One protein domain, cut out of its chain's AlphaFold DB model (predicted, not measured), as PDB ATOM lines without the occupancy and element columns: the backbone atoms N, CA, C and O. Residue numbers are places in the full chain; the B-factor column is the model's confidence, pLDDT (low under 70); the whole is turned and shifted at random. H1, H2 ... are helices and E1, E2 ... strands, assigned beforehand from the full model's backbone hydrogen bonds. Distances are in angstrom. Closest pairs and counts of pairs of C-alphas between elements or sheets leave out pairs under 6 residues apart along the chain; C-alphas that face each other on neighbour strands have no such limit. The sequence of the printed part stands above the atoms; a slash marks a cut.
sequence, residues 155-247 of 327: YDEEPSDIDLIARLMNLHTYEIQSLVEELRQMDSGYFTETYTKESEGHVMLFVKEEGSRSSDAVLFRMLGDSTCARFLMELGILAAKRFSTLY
ATOM      1  N   TYR A 155     -96.569 -66.688 147.613       62.84
ATOM      2  CA  TYR A 155     -96.843 -68.126 147.485       62.84
ATOM      3  C   TYR A 155     -95.891 -68.998 148.305       62.84
ATOM      4  O   TYR A 155     -96.311 -70.026 148.830       62.84
ATOM      5  N   ASP A 156     -94.636 -68.573 148.424       63.56
ATOM      6  CA  ASP A 156     -93.567 -69.350 149.057       63.56
ATOM      7  C   ASP A 156     -93.723 -69.461 150.583       63.56
ATOM      8  O   ASP A 156     -93.033 -70.251 151.219       63.56
ATOM      9  N   GLU A 157     -94.611 -68.662 151.180       68.75
ATOM     10  CA  GLU A 157     -94.839 -68.649 152.628       68.75
ATOM     11  C   GLU A 157     -95.921 -69.644 153.067       68.75
ATOM     12  O   GLU A 157     -95.926 -70.044 154.228       68.75
ATOM     13  N   GLU A 158     -96.820 -70.052 152.161       74.50
ATOM     14  CA  GLU A 158     -97.992 -70.860 152.506       74.50
ATOM     15  C   GLU A 158     -97.884 -72.278 151.931       74.50
ATOM     16  O   GLU A 158     -97.896 -72.440 150.703       74.50
ATOM     17  N   PRO A 159     -97.834 -73.320 152.779       78.31
ATOM     18  CA  PRO A 159     -97.622 -74.694 152.331       78.31
ATOM     19  C   PRO A 159     -98.825 -75.298 151.585       78.31
ATOM     20  O   PRO A 159     -98.654 -76.127 150.698       78.31
ATOM     21  N   SER A 160    -100.047 -74.879 151.920       91.31
ATOM     22  CA  SER A 160    -101.311 -75.461 151.447       91.31
ATOM     23  C   SER A 160    -102.112 -74.445 150.633       91.31
ATOM     24  O   SER A 160    -102.189 -73.270 150.992       91.31
ATOM     25  N   ASP A 161    -102.730 -74.880 149.532       93.19
ATOM     26  CA  ASP A 161    -103.589 -74.022 148.700       93.19
ATOM     27  C   ASP A 161    -104.822 -73.540 149.459       93.19
ATOM     28  O   ASP A 161    -105.286 -72.420 149.261       93.19
ATOM     29  N   ILE A 162    -105.341 -74.369 150.362       94.69
ATOM     30  CA  ILE A 162    -106.495 -74.002 151.179       94.69
ATOM     31  C   ILE A 162    -106.114 -72.915 152.184       94.69
ATOM     32  O   ILE A 162    -106.881 -71.971 152.350       94.69
ATOM     33  N   ASP A 163    -104.937 -73.003 152.807       93.50
ATOM     34  CA  ASP A 163    -104.471 -71.988 153.761       93.50
ATOM     35  C   ASP A 163    -104.163 -70.663 153.051       93.50
ATOM     36  O   ASP A 163    -104.550 -69.587 153.513       93.50
ATOM     37  N   LEU A 164    -103.584 -70.748 151.850       92.56
ATOM     38  CA  LEU A 164    -103.397 -69.608 150.960       92.56
ATOM     39  C   LEU A 164    -104.729 -68.896 150.665       92.56
ATOM     40  O   LEU A 164    -104.840 -67.681 150.833       92.56
ATOM     41  N   ILE A 165    -105.749 -69.645 150.243       94.38
ATOM     42  CA  ILE A 165    -107.071 -69.096 149.918       94.38
ATOM     43  C   ILE A 165    -107.774 -68.579 151.179       94.38
ATOM     44  O   ILE A 165    -108.394 -67.521 151.132       94.38
ATOM     45  N   ALA A 166    -107.641 -69.264 152.315       94.38
ATOM     46  CA  ALA A 166    -108.176 -68.831 153.604       94.38
ATOM     47  C   ALA A 166    -107.640 -67.447 153.991       94.38
ATOM     48  O   ALA A 166    -108.420 -66.545 154.307       94.38
ATOM     49  N   ARG A 167    -106.327 -67.236 153.834       91.94
ATOM     50  CA  ARG A 167    -105.679 -65.933 154.033       91.94
ATOM     51  C   ARG A 167    -106.194 -64.877 153.055       91.94
ATOM     52  O   ARG A 167    -106.517 -63.770 153.477       91.94
ATOM     53  N   LEU A 168    -106.302 -65.211 151.767       91.81
ATOM     54  CA  LEU A 168    -106.800 -64.289 150.735       91.81
ATOM     55  C   LEU A 168    -108.257 -63.876 150.973       91.81
ATOM     56  O   LEU A 168    -108.619 -62.738 150.699       91.81
ATOM     57  N   MET A 169    -109.090 -64.780 151.477       92.94
ATOM     58  CA  MET A 169    -110.513 -64.536 151.719       92.94
ATOM     59  C   MET A 169    -110.801 -63.984 153.121       92.94
ATOM     60  O   MET A 169    -111.930 -63.571 153.383       92.94
ATOM     61  N   ASN A 170    -109.802 -63.984 154.014       92.44
ATOM     62  CA  ASN A 170    -109.961 -63.745 155.449       92.44
ATOM     63  C   ASN A 170    -111.059 -64.643 156.064       92.44
ATOM     64  O   ASN A 170    -111.939 -64.186 156.795       92.44
ATOM     65  N   LEU A 171    -111.010 -65.931 155.717       94.62
ATOM     66  CA  LEU A 171    -111.899 -66.987 156.209       94.62
ATOM     67  C   LEU A 171    -111.071 -68.097 156.852       94.62
ATOM     68  O   LEU A 171    -109.874 -68.216 156.613       94.62
ATOM     69  N   HIS A 172    -111.705 -68.928 157.668       95.44
ATOM     70  CA  HIS A 172    -111.048 -70.081 158.268       95.44
ATOM     71  C   HIS A 172    -110.825 -71.198 157.224       95.44
ATOM     72  O   HIS A 172    -111.676 -71.433 156.367       95.44
ATOM     73  N   THR A 173    -109.733 -71.965 157.332       94.62
ATOM     74  CA  THR A 173    -109.388 -73.089 156.430       94.62
ATOM     75  C   THR A 173    -110.559 -74.063 156.202       94.62
ATOM     76  O   THR A 173    -110.905 -74.349 155.060       94.62
ATOM     77  N   TYR A 174    -111.244 -74.518 157.263       95.50
ATOM     78  CA  TYR A 174    -112.450 -75.366 157.149       95.50
ATOM     79  C   TYR A 174    -113.617 -74.723 156.374       95.50
ATOM     80  O   TYR A 174    -114.371 -75.434 155.703       95.50
ATOM     81  N   GLU A 175    -113.784 -73.395 156.447       96.12
ATOM     82  CA  GLU A 175    -114.798 -72.690 155.652       96.12
ATOM     83  C   GLU A 175    -114.428 -72.762 154.170       96.12
ATOM     84  O   GLU A 175    -115.275 -73.105 153.352       96.12
ATOM     85  N   ILE A 176    -113.154 -72.547 153.826       96.44
ATOM     86  CA  ILE A 176    -112.670 -72.677 152.444       96.44
ATOM     87  C   ILE A 176    -112.829 -74.099 151.916       96.44
ATOM     88  O   ILE A 176    -113.317 -74.265 150.804       96.44
ATOM     89  N   GLN A 177    -112.474 -75.125 152.694       94.50
ATOM     90  CA  GLN A 177    -112.673 -76.521 152.279       94.50
ATOM     91  C   GLN A 177    -114.142 -76.791 151.950       94.50
ATOM     92  O   GLN A 177    -114.454 -77.281 150.865       94.50
ATOM     93  N   SER A 178    -115.043 -76.374 152.843       94.06
ATOM     94  CA  SER A 178    -116.487 -76.525 152.649       94.06
ATOM     95  C   SER A 178    -116.988 -75.780 151.406       94.06
ATOM     96  O   SER A 178    -117.837 -76.290 150.679       94.06
ATOM     97  N   LEU A 179    -116.472 -74.572 151.154       94.94
ATOM     98  CA  LEU A 179    -116.838 -73.766 149.986       94.94
ATOM     99  C   LEU A 179    -116.300 -74.366 148.683       94.94
ATOM    100  O   LEU A 179    -117.002 -74.348 147.680       94.94
ATOM    101  N   VAL A 180    -115.087 -74.923 148.675       94.06
ATOM    102  CA  VAL A 180    -114.506 -75.592 147.498       94.06
ATOM    103  C   VAL A 180    -115.298 -76.849 147.127       94.06
ATOM    104  O   VAL A 180    -115.535 -77.096 145.942       94.06
ATOM    105  N   GLU A 181    -115.727 -77.627 148.123       90.88
ATOM    106  CA  GLU A 181    -116.578 -78.806 147.922       90.88
ATOM    107  C   GLU A 181    -117.966 -78.443 147.392       90.88
ATOM    108  O   GLU A 181    -118.508 -79.147 146.542       90.88
ATOM    109  N   GLU A 182    -118.549 -77.345 147.872       91.38
ATOM    110  CA  GLU A 182    -119.834 -76.853 147.379       91.38
ATOM    111  C   GLU A 182    -119.712 -76.223 145.990       91.38
ATOM    112  O   GLU A 182    -120.591 -76.430 145.158       91.38
ATOM    113  N   LEU A 183    -118.617 -75.517 145.697       89.25
ATOM    114  CA  LEU A 183    -118.367 -74.945 144.374       89.25
ATOM    115  C   LEU A 183    -118.388 -76.033 143.292       89.25
ATOM    116  O   LEU A 183    -118.929 -75.807 142.217       89.25
ATOM    117  N   ARG A 184    -117.905 -77.243 143.611       77.94
ATOM    118  CA  ARG A 184    -118.001 -78.432 142.745       77.94
ATOM    119  C   ARG A 184    -119.443 -78.800 142.373       77.94
ATOM    120  O   ARG A 184    -119.671 -79.430 141.346       77.94
ATOM    121  N   GLN A 185    -120.397 -78.495 143.248       79.88
ATOM    122  CA  GLN A 185    -121.815 -78.827 143.090       79.88
ATOM    123  C   GLN A 185    -122.611 -77.683 142.460       79.88
ATOM    124  O   GLN A 185    -123.749 -77.895 142.037       79.88
ATOM    125  N   MET A 186    -122.048 -76.473 142.416       74.81
ATOM    126  CA  MET A 186    -122.698 -75.337 141.786       74.81
ATOM    127  C   MET A 186    -122.603 -75.440 140.269       74.81
ATOM    128  O   MET A 186    -121.519 -75.523 139.701       74.81
ATOM    129  N   ASP A 187    -123.747 -75.305 139.608       67.12
ATOM    130  CA  ASP A 187    -123.815 -75.080 138.164       67.12
ATOM    131  C   ASP A 187    -123.542 -73.597 137.845       67.12
ATOM    132  O   ASP A 187    -124.361 -72.895 137.254       67.12
ATOM    133  N   SER A 188    -122.411 -73.056 138.321       67.38
ATOM    134  CA  SER A 188    -121.992 -71.686 137.972       67.38
ATOM    135  C   SER A 188    -121.518 -71.588 136.515       67.38
ATOM    136  O   SER A 188    -121.360 -70.491 135.968       67.38
ATOM    137  N   GLY A 189    -121.322 -72.739 135.866       65.56
ATOM    138  CA  GLY A 189    -120.854 -72.907 134.496       65.56
ATOM    139  C   GLY A 189    -119.334 -72.864 134.379       65.56
ATOM    140  O   GLY A 189    -118.775 -73.675 133.663       65.56
ATOM    141  N   TYR A 190    -118.641 -71.998 135.125       82.25
ATOM    142  CA  TYR A 190    -117.253 -71.654 134.795       82.25
ATOM    143  C   TYR A 190    -116.179 -72.639 135.291       82.25
ATOM    144  O   TYR A 190    -115.191 -72.868 134.591       82.25
ATOM    145  N   PHE A 191    -116.340 -73.239 136.472       88.25
ATOM    146  CA  PHE A 191    -115.431 -74.280 136.962       88.25
ATOM    147  C   PHE A 191    -116.157 -75.616 136.980       88.25
ATOM    148  O   PHE A 191    -117.043 -75.838 137.796       88.25
ATOM    149  N   THR A 192    -115.776 -76.512 136.074       86.62
ATOM    150  CA  THR A 192    -116.457 -77.802 135.901       86.62
ATOM    151  C   THR A 192    -115.994 -78.850 136.905       86.62
ATOM    152  O   THR A 192    -116.670 -79.853 137.116       86.62
ATOM    153  N   GLU A 193    -114.801 -78.670 137.478       89.25
ATOM    154  CA  GLU A 193    -114.231 -79.619 138.426       89.25
ATOM    155  C   GLU A 193    -113.305 -78.916 139.419       89.25
ATOM    156  O   GLU A 193    -112.422 -78.145 139.034       89.25
ATOM    157  N   THR A 194    -113.488 -79.227 140.700       92.25
ATOM    158  CA  THR A 194    -112.587 -78.851 141.788       92.25
ATOM    159  C   THR A 194    -112.386 -80.058 142.698       92.25
ATOM    160  O   THR A 194    -113.341 -80.755 143.055       92.25
ATOM    161  N   TYR A 195    -111.141 -80.343 143.069       92.06
ATOM    162  CA  TYR A 195    -110.837 -81.360 144.074       92.06
ATOM    163  C   TYR A 195    -109.516 -81.062 144.774       92.06
ATOM    164  O   TYR A 195    -108.625 -80.417 144.221       92.06
ATOM    165  N   THR A 196    -109.370 -81.570 145.991       94.00
ATOM    166  CA  THR A 196    -108.137 -81.462 146.768       94.00
ATOM    167  C   THR A 196    -107.390 -82.794 146.790       94.00
ATOM    168  O   THR A 196    -107.989 -83.868 146.701       94.00
ATOM    169  N   LYS A 197    -106.061 -82.740 146.883       94.06
ATOM    170  CA  LYS A 197    -105.202 -83.898 147.155       94.06
ATOM    171  C   LYS A 197    -104.179 -83.518 148.208       94.06
ATOM    172  O   LYS A 197    -103.568 -82.457 148.117       94.06
ATOM    173  N   GLU A 198    -103.971 -84.398 149.173       93.19
ATOM    174  CA  GLU A 198    -102.903 -84.241 150.150       93.19
ATOM    175  C   GLU A 198    -101.597 -84.818 149.589       93.19
ATOM    176  O   GLU A 198    -101.572 -85.934 149.063       93.19
ATOM    177  N   SER A 199    -100.511 -84.054 149.669       89.94
ATOM    178  CA  SER A 199     -99.167 -84.486 149.287       89.94
ATOM    179  C   SER A 199     -98.158 -83.839 150.223       89.94
ATOM    180  O   SER A 199     -98.232 -82.641 150.460       89.94
ATOM    181  N   GLU A 200     -97.265 -84.640 150.809       87.62
ATOM    182  CA  GLU A 200     -96.230 -84.167 151.749       87.62
ATOM    183  C   GLU A 200     -96.783 -83.360 152.949       87.62
ATOM    184  O   GLU A 200     -96.111 -82.495 153.499       87.62
ATOM    185  N   GLY A 201     -98.015 -83.658 153.386       85.31
ATOM    186  CA  GLY A 201     -98.688 -82.938 154.478       85.31
ATOM    187  C   GLY A 201     -99.281 -81.588 154.062       85.31
ATOM    188  O   GLY A 201     -99.592 -80.752 154.913       85.31
ATOM    189  N   HIS A 202     -99.421 -81.345 152.760       88.62
ATOM    190  CA  HIS A 202     -99.974 -80.122 152.191       88.62
ATOM    191  C   HIS A 202    -101.199 -80.428 151.337       88.62
ATOM    192  O   HIS A 202    -101.213 -81.386 150.561       88.62
ATOM    193  N   VAL A 203    -102.240 -79.602 151.464       92.44
ATOM    194  CA  VAL A 203    -103.452 -79.739 150.654       92.44
ATOM    195  C   VAL A 203    -103.274 -78.942 149.367       92.44
ATOM    196  O   VAL A 203    -103.254 -77.712 149.381       92.44
ATOM    197  N   MET A 204    -103.160 -79.653 148.251       94.12
ATOM    198  CA  MET A 204    -103.127 -79.078 146.909       94.12
ATOM    199  C   MET A 204    -104.535 -79.042 146.325       94.12
ATOM    200  O   MET A 204    -105.268 -80.031 146.399       94.12
ATOM    201  N   LEU A 205    -104.901 -77.924 145.711       95.06
ATOM    202  CA  LEU A 205    -106.178 -77.723 145.047       95.06
ATOM    203  C   LEU A 205    -105.994 -77.853 143.536       95.06
ATOM    204  O   LEU A 205    -105.156 -77.183 142.938       95.06
ATOM    205  N   PHE A 206    -106.812 -78.689 142.912       94.94
ATOM    206  CA  PHE A 206    -106.892 -78.833 141.467       94.94
ATOM    207  C   PHE A 206    -108.201 -78.233 140.968       94.94
ATOM    208  O   PHE A 206    -109.258 -78.442 141.567       94.94
ATOM    209  N   VAL A 207    -108.118 -77.493 139.867       94.19
ATOM    210  CA  VAL A 207    -109.222 -76.729 139.286       94.19
ATOM    211  C   VAL A 207    -109.266 -76.965 137.780       94.19
ATOM    212  O   VAL A 207    -108.231 -76.977 137.108       94.19
ATOM    213  N   LYS A 208    -110.471 -77.133 137.235       91.94
ATOM    214  CA  LYS A 208    -110.718 -77.223 135.795       91.94
ATOM    215  C   LYS A 208    -111.735 -76.178 135.358       91.94
ATOM    216  O   LYS A 208    -112.864 -76.161 135.843       91.94
ATOM    217  N   GLU A 209    -111.316 -75.332 134.426       89.62
ATOM    218  CA  GLU A 209    -112.174 -74.342 133.774       89.62
ATOM    219  C   GLU A 209    -113.031 -74.978 132.672       89.62
ATOM    220  O   GLU A 209    -112.578 -75.862 131.935       89.62
ATOM    221  N   GLU A 210    -114.241 -74.455 132.502       84.75
ATOM    222  CA  GLU A 210    -115.093 -74.716 131.350       84.75
ATOM    223  C   GLU A 210    -114.396 -74.290 130.052       84.75
ATOM    224  O   GLU A 210    -113.789 -73.223 129.957       84.75
ATOM    225  N   GLY A 211    -114.454 -75.150 129.033       81.94
ATOM    226  CA  GLY A 211    -113.816 -74.886 127.743       81.94
ATOM    227  C   GLY A 211    -112.286 -75.005 127.744       81.94
ATOM    228  O   GLY A 211    -111.664 -74.750 126.709       81.94
ATOM    229  N   SER A 212    -111.664 -75.423 128.855       84.00
ATOM    230  CA  SER A 212    -110.236 -75.747 128.873       84.00
ATOM    231  C   SER A 212    -109.916 -76.841 127.849       84.00
ATOM    232  O   SER A 212    -110.590 -77.868 127.773       84.00
ATOM    233  N   ARG A 213    -108.856 -76.630 127.055       81.19
ATOM    234  CA  ARG A 213    -108.363 -77.624 126.080       81.19
ATOM    235  C   ARG A 213    -107.720 -78.837 126.754       81.19
ATOM    236  O   ARG A 213    -107.569 -79.871 126.111       81.19
ATOM    237  N   SER A 214    -107.306 -78.691 128.012       81.94
ATOM    238  CA  SER A 214    -106.776 -79.790 128.813       81.94
ATOM    239  C   SER A 214    -107.922 -80.688 129.272       81.94
ATOM    240  O   SER A 214    -108.924 -80.206 129.804       81.94
ATOM    241  N   SER A 215    -107.760 -82.003 129.115       79.62
ATOM    242  CA  SER A 215    -108.667 -82.973 129.738       79.62
ATOM    243  C   SER A 215    -108.577 -82.938 131.262       79.62
ATOM    244  O   SER A 215    -109.553 -83.282 131.930       79.62
ATOM    245  N   ASP A 216    -107.450 -82.478 131.799       89.12
ATOM    246  CA  ASP A 216    -107.096 -82.645 133.200       89.12
ATOM    247  C   ASP A 216    -107.209 -81.322 133.958       89.12
ATOM    248  O   ASP A 216    -106.884 -80.252 133.428       89.12
ATOM    249  N   ALA A 217    -107.656 -81.417 135.213       92.81
ATOM    250  CA  ALA A 217    -107.604 -80.319 136.167       92.81
ATOM    251  C   ALA A 217    -106.144 -79.948 136.469       92.81
ATOM    252  O   ALA A 217    -105.274 -80.813 136.590       92.81
ATOM    253  N   VAL A 218    -105.880 -78.653 136.618       94.00
ATOM    254  CA  VAL A 218    -104.542 -78.114 136.884       94.00
ATOM    255  C   VAL A 218    -104.445 -77.616 138.319       94.00
ATOM    256  O   VAL A 218    -105.454 -77.279 138.936       94.00
ATOM    257  N   LEU A 219    -103.230 -77.567 138.865       93.12
ATOM    258  CA  LEU A 219    -102.994 -77.019 140.199       93.12
ATOM    259  C   LEU A 219    -103.424 -75.550 140.264       93.12
ATOM    260  O   LEU A 219    -103.107 -74.770 139.367       93.12
ATOM    261  N   PHE A 220    -104.076 -75.160 141.359       92.56
ATOM    262  CA  PHE A 220    -104.534 -73.795 141.612       92.56
ATOM    263  C   PHE A 220    -103.399 -72.771 141.463       92.56
ATOM    264  O   PHE A 220    -103.565 -71.741 140.815       92.56
ATOM    265  N   ARG A 221    -102.201 -73.091 141.970       89.00
ATOM    266  CA  ARG A 221    -101.010 -72.226 141.848       89.00
ATOM    267  C   ARG A 221    -100.493 -72.052 140.421       89.00
ATOM    268  O   ARG A 221     -99.697 -71.156 140.172       89.00
ATOM    269  N   MET A 222    -100.902 -72.918 139.497       90.38
ATOM    270  CA  MET A 222    -100.527 -72.838 138.083       90.38
ATOM    271  C   MET A 222    -101.562 -72.078 137.247       90.38
ATOM    272  O   MET A 222    -101.360 -71.902 136.044       90.38
ATOM    273  N   LEU A 223    -102.669 -71.637 137.851       89.19
ATOM    274  CA  LEU A 223    -103.671 -70.827 137.170       89.19
ATOM    275  C   LEU A 223    -103.105 -69.445 136.839       89.19
ATOM    276  O   LEU A 223    -102.385 -68.838 137.631       89.19
ATOM    277  N   GLY A 224    -103.475 -68.913 135.673       86.88
ATOM    278  CA  GLY A 224    -103.171 -67.523 135.339       86.88
ATOM    279  C   GLY A 224    -103.912 -66.544 136.260       86.88
ATOM    280  O   GLY A 224    -105.003 -66.854 136.744       86.88
ATOM    281  N   ASP A 225    -103.357 -65.336 136.434       84.12
ATOM    282  CA  ASP A 225    -103.913 -64.260 137.280       84.12
ATOM    283  C   ASP A 225    -105.437 -64.084 137.093       84.12
ATOM    284  O   ASP A 225    -106.178 -63.963 138.067       84.12
ATOM    285  N   SER A 226    -105.924 -64.092 135.844       84.69
ATOM    286  CA  SER A 226    -107.343 -63.893 135.515       84.69
ATOM    287  C   SER A 226    -108.234 -65.066 135.919       84.69
ATOM    288  O   SER A 226    -109.361 -64.858 136.368       84.69
ATOM    289  N   THR A 227    -107.767 -66.304 135.765       88.38
ATOM    290  CA  THR A 227    -108.518 -67.478 136.223       88.38
ATOM    291  C   THR A 227    -108.548 -67.519 137.734       88.38
ATOM    292  O   THR A 227    -109.608 -67.734 138.315       88.38
ATOM    293  N   CYS A 228    -107.417 -67.267 138.383       89.31
ATOM    294  CA  CYS A 228    -107.387 -67.282 139.828       89.31
ATOM    295  C   CYS A 228    -108.283 -66.188 140.434       89.31
ATOM    296  O   CYS A 228    -109.020 -66.450 141.383       89.31
ATOM    297  N   ALA A 229    -108.291 -64.981 139.856       88.31
ATOM    298  CA  ALA A 229    -109.211 -63.924 140.269       88.31
ATOM    299  C   ALA A 229    -110.684 -64.351 140.134       88.31
ATOM    300  O   ALA A 229    -111.471 -64.105 141.045       88.31
ATOM    301  N   ARG A 230    -111.048 -65.040 139.041       89.25
ATOM    302  CA  ARG A 230    -112.395 -65.609 138.853       89.25
ATOM    303  C   ARG A 230    -112.708 -66.700 139.874       89.25
ATOM    304  O   ARG A 230    -113.793 -66.700 140.437       89.25
ATOM    305  N   PHE A 231    -111.754 -67.576 140.175       91.88
ATOM    306  CA  PHE A 231    -111.917 -68.619 141.191       91.88
ATOM    307  C   PHE A 231    -112.227 -68.037 142.570       91.88
ATOM    308  O   PHE A 231    -113.197 -68.425 143.219       91.88
ATOM    309  N   LEU A 232    -111.442 -67.048 142.993       92.56
ATOM    310  CA  LEU A 232    -111.665 -66.338 144.251       92.56
ATOM    311  C   LEU A 232    -112.983 -65.548 144.243       92.56
ATOM    312  O   LEU A 232    -113.636 -65.444 145.278       92.56
ATOM    313  N   MET A 233    -113.401 -65.018 143.088       91.75
ATOM    314  CA  MET A 233    -114.692 -64.345 142.935       91.75
ATOM    315  C   MET A 233    -115.865 -65.315 143.113       91.75
ATOM    316  O   MET A 233    -116.765 -65.013 143.890       91.75
ATOM    317  N   GLU A 234    -115.840 -66.485 142.470       92.50
ATOM    318  CA  GLU A 234    -116.857 -67.536 142.638       92.50
ATOM    319  C   GLU A 234    -116.947 -68.000 144.098       92.50
ATOM    320  O   GLU A 234    -118.034 -68.041 144.678       92.50
ATOM    321  N   LEU A 235    -115.799 -68.258 144.739       94.69
ATOM    322  CA  LEU A 235    -115.760 -68.581 146.167       94.69
ATOM    323  C   LEU A 235    -116.305 -67.441 147.035       94.69
ATOM    324  O   LEU A 235    -117.024 -67.694 148.000       94.69
ATOM    325  N   GLY A 236    -115.989 -66.188 146.704       95.50
ATOM    326  CA  GLY A 236    -116.486 -65.016 147.418       95.50
ATOM    327  C   GLY A 236    -117.992 -64.832 147.292       95.50
ATOM    328  O   GLY A 236    -118.654 -64.544 148.287       95.50
ATOM    329  N   ILE A 237    -118.543 -65.063 146.100       94.50
ATOM    330  CA  ILE A 237    -119.986 -65.070 145.842       94.50
ATOM    331  C   ILE A 237    -120.658 -66.163 146.666       94.50
ATOM    332  O   ILE A 237    -121.665 -65.902 147.325       94.50
ATOM    333  N   LEU A 238    -120.091 -67.369 146.677       94.62
ATOM    334  CA  LEU A 238    -120.631 -68.495 147.428       94.62
ATOM    335  C   LEU A 238    -120.602 -68.249 148.941       94.62
ATOM    336  O   LEU A 238    -121.616 -68.425 149.623       94.62
ATOM    337  N   ALA A 239    -119.475 -67.757 149.458       96.50
ATOM    338  CA  ALA A 239    -119.336 -67.364 150.855       96.50
ATOM    339  C   ALA A 239    -120.355 -66.281 151.226       96.50
ATOM    340  O   ALA A 239    -121.102 -66.430 152.195       96.50
ATOM    341  N   ALA A 240    -120.440 -65.213 150.427       96.12
ATOM    342  CA  ALA A 240    -121.373 -64.121 150.665       96.12
ATOM    343  C   ALA A 240    -122.829 -64.607 150.630       96.12
ATOM    344  O   ALA A 240    -123.617 -64.244 151.505       96.12
ATOM    345  N   LYS A 241    -123.179 -65.501 149.695       93.50
ATOM    346  CA  LYS A 241    -124.502 -66.132 149.622       93.50
ATOM    347  C   LYS A 241    -124.829 -66.879 150.913       93.50
ATOM    348  O   LYS A 241    -125.900 -66.649 151.474       93.50
ATOM    349  N   ARG A 242    -123.906 -67.693 151.435       93.38
ATOM    350  CA  ARG A 242    -124.098 -68.401 152.712       93.38
ATOM    351  C   ARG A 242    -124.293 -67.439 153.879       93.38
ATOM    352  O   ARG A 242    -125.293 -67.547 154.587       93.38
ATOM    353  N   PHE A 243    -123.392 -66.477 154.060       93.62
ATOM    354  CA  PHE A 243    -123.480 -65.541 155.185       93.62
ATOM    355  C   PHE A 243    -124.724 -64.654 155.129       93.62
ATOM    356  O   PHE A 243    -125.301 -64.360 156.177       93.62
ATOM    357  N   SER A 244    -125.193 -64.305 153.928       92.62
ATOM    358  CA  SER A 244    -126.364 -63.444 153.742       92.62
ATOM    359  C   SER A 244    -127.669 -64.021 154.287       92.62
ATOM    360  O   SER A 244    -128.583 -63.277 154.635       92.62
ATOM    361  N   THR A 245    -127.742 -65.345 154.446       89.69
ATOM    362  CA  THR A 245    -128.886 -66.002 155.093       89.69
ATOM    363  C   THR A 245    -129.033 -65.599 156.569       89.69
ATOM    364  O   THR A 245    -130.144 -65.547 157.100       89.69
ATOM    365  N   LEU A 246    -127.925 -65.255 157.236       88.25
ATOM    366  CA  LEU A 246    -127.882 -64.964 158.670       88.25
ATOM    367  C   LEU A 246    -127.564 -63.497 158.976       88.25
ATOM    368  O   LEU A 246    -128.123 -62.959 159.933       88.25
ATOM    369  N   TYR A 247    -126.750 -62.829 158.162       90.69
ATOM    370  CA  TYR A 247    -126.200 -61.501 158.450       90.69
ATOM    371  C   TYR A 247    -126.322 -60.556 157.245       90.69
ATOM    372  O   TYR A 247    -126.204 -61.019 156.108       90.69
TER     373      TYR A 247
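This is residues 155 to 247 of the 327 residues of an uncharacterized protein of Acidobacteriia bacterium (UniProt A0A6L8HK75). A long two-stranded hairpin, E1 and E2, runs along one side of a loose-angled cluster of three helices that cross one another steeply. H1 packs by its first residues on E2, H2 packs on E1, and the long H3 passes both helices, with its residues 227 to 234 near the hairpin and its later turns running away from it. The printed part has 93 residues, with three named helices and two named strands in the order H1, H2, E1, E2, H3; the sheet's order is E1 - E2, antiparallel, and the class is mixed, helices and strands. The whole is compact, with a radius of gyration of the C-alphas of 12.9 A, and spans 38 by 31 by 21 A.

Start at the sheet, where E1, residues 191 to 199, and E2, residues 202 to 209, form an antiparallel hairpin with 161 degrees between their directions. Look for N 197 and O 204, 2.9 A apart, and N 206 and O 195, 2.8 A apart, both within hydrogen-bond range. Residues 206 to 207 of E2 also pair, antiparallel, with residues 218 to 219. H1, residues 161 to 169, comes closest to E2 at the C-alphas of Asp 161 and Met 204, 5.4 A apart. H2, residues 173 to 183, comes closest to E1 at the C-alphas of Val 180 and Thr 194, 6.8 A apart. H1 and H2 touch, about perpendicular at 84 degrees, with the closest C-alphas, those of Ala 166 and Thr 173, 5.3 A apart. H3, residues 225 to 244, touches H2 with its residues 234 to 239 alone, about perpendicular at 82 degrees; the closest C-alphas, those of Leu 179 and Leu 235, are 6.5 A apart. H3 and H1 only just touch, with 3 pairs of C-alphas within 8 A, made by residues 232 to 236 of H3 alone; the closest are those of Met 169 and Gly 236, 7.4 A. E2 and H3 are near each other, while H1 and E1 are apart. In H1, H2 and H3 every O i to N i+4 pair is within hydrogen-bond range.

Find C-alpha 191 at (-115.431, -74.280, 136.962); from there E1 runs 22.8 A to C-alpha 199, and E2 returns 22.8 A from C-alpha 202 to C-alpha 209. H1 begins at C-alpha 161, at (-103.589, -74.022, 148.700), and H2 spans 15.1 A. H3 runs 27.9 A and ends at C-alpha 244, at (-126.364, -63.444, 153.742).

The two C-alphas farthest apart, those of Arg 213 and Tyr 247, are 40.3 A apart. The printed part has no cut. Look at residues 210 to 224 for the long link, from E2 to H3. The mean pLDDT of the printed part is 88.8; residues 155 to 157 and 187 to 189 are under 70.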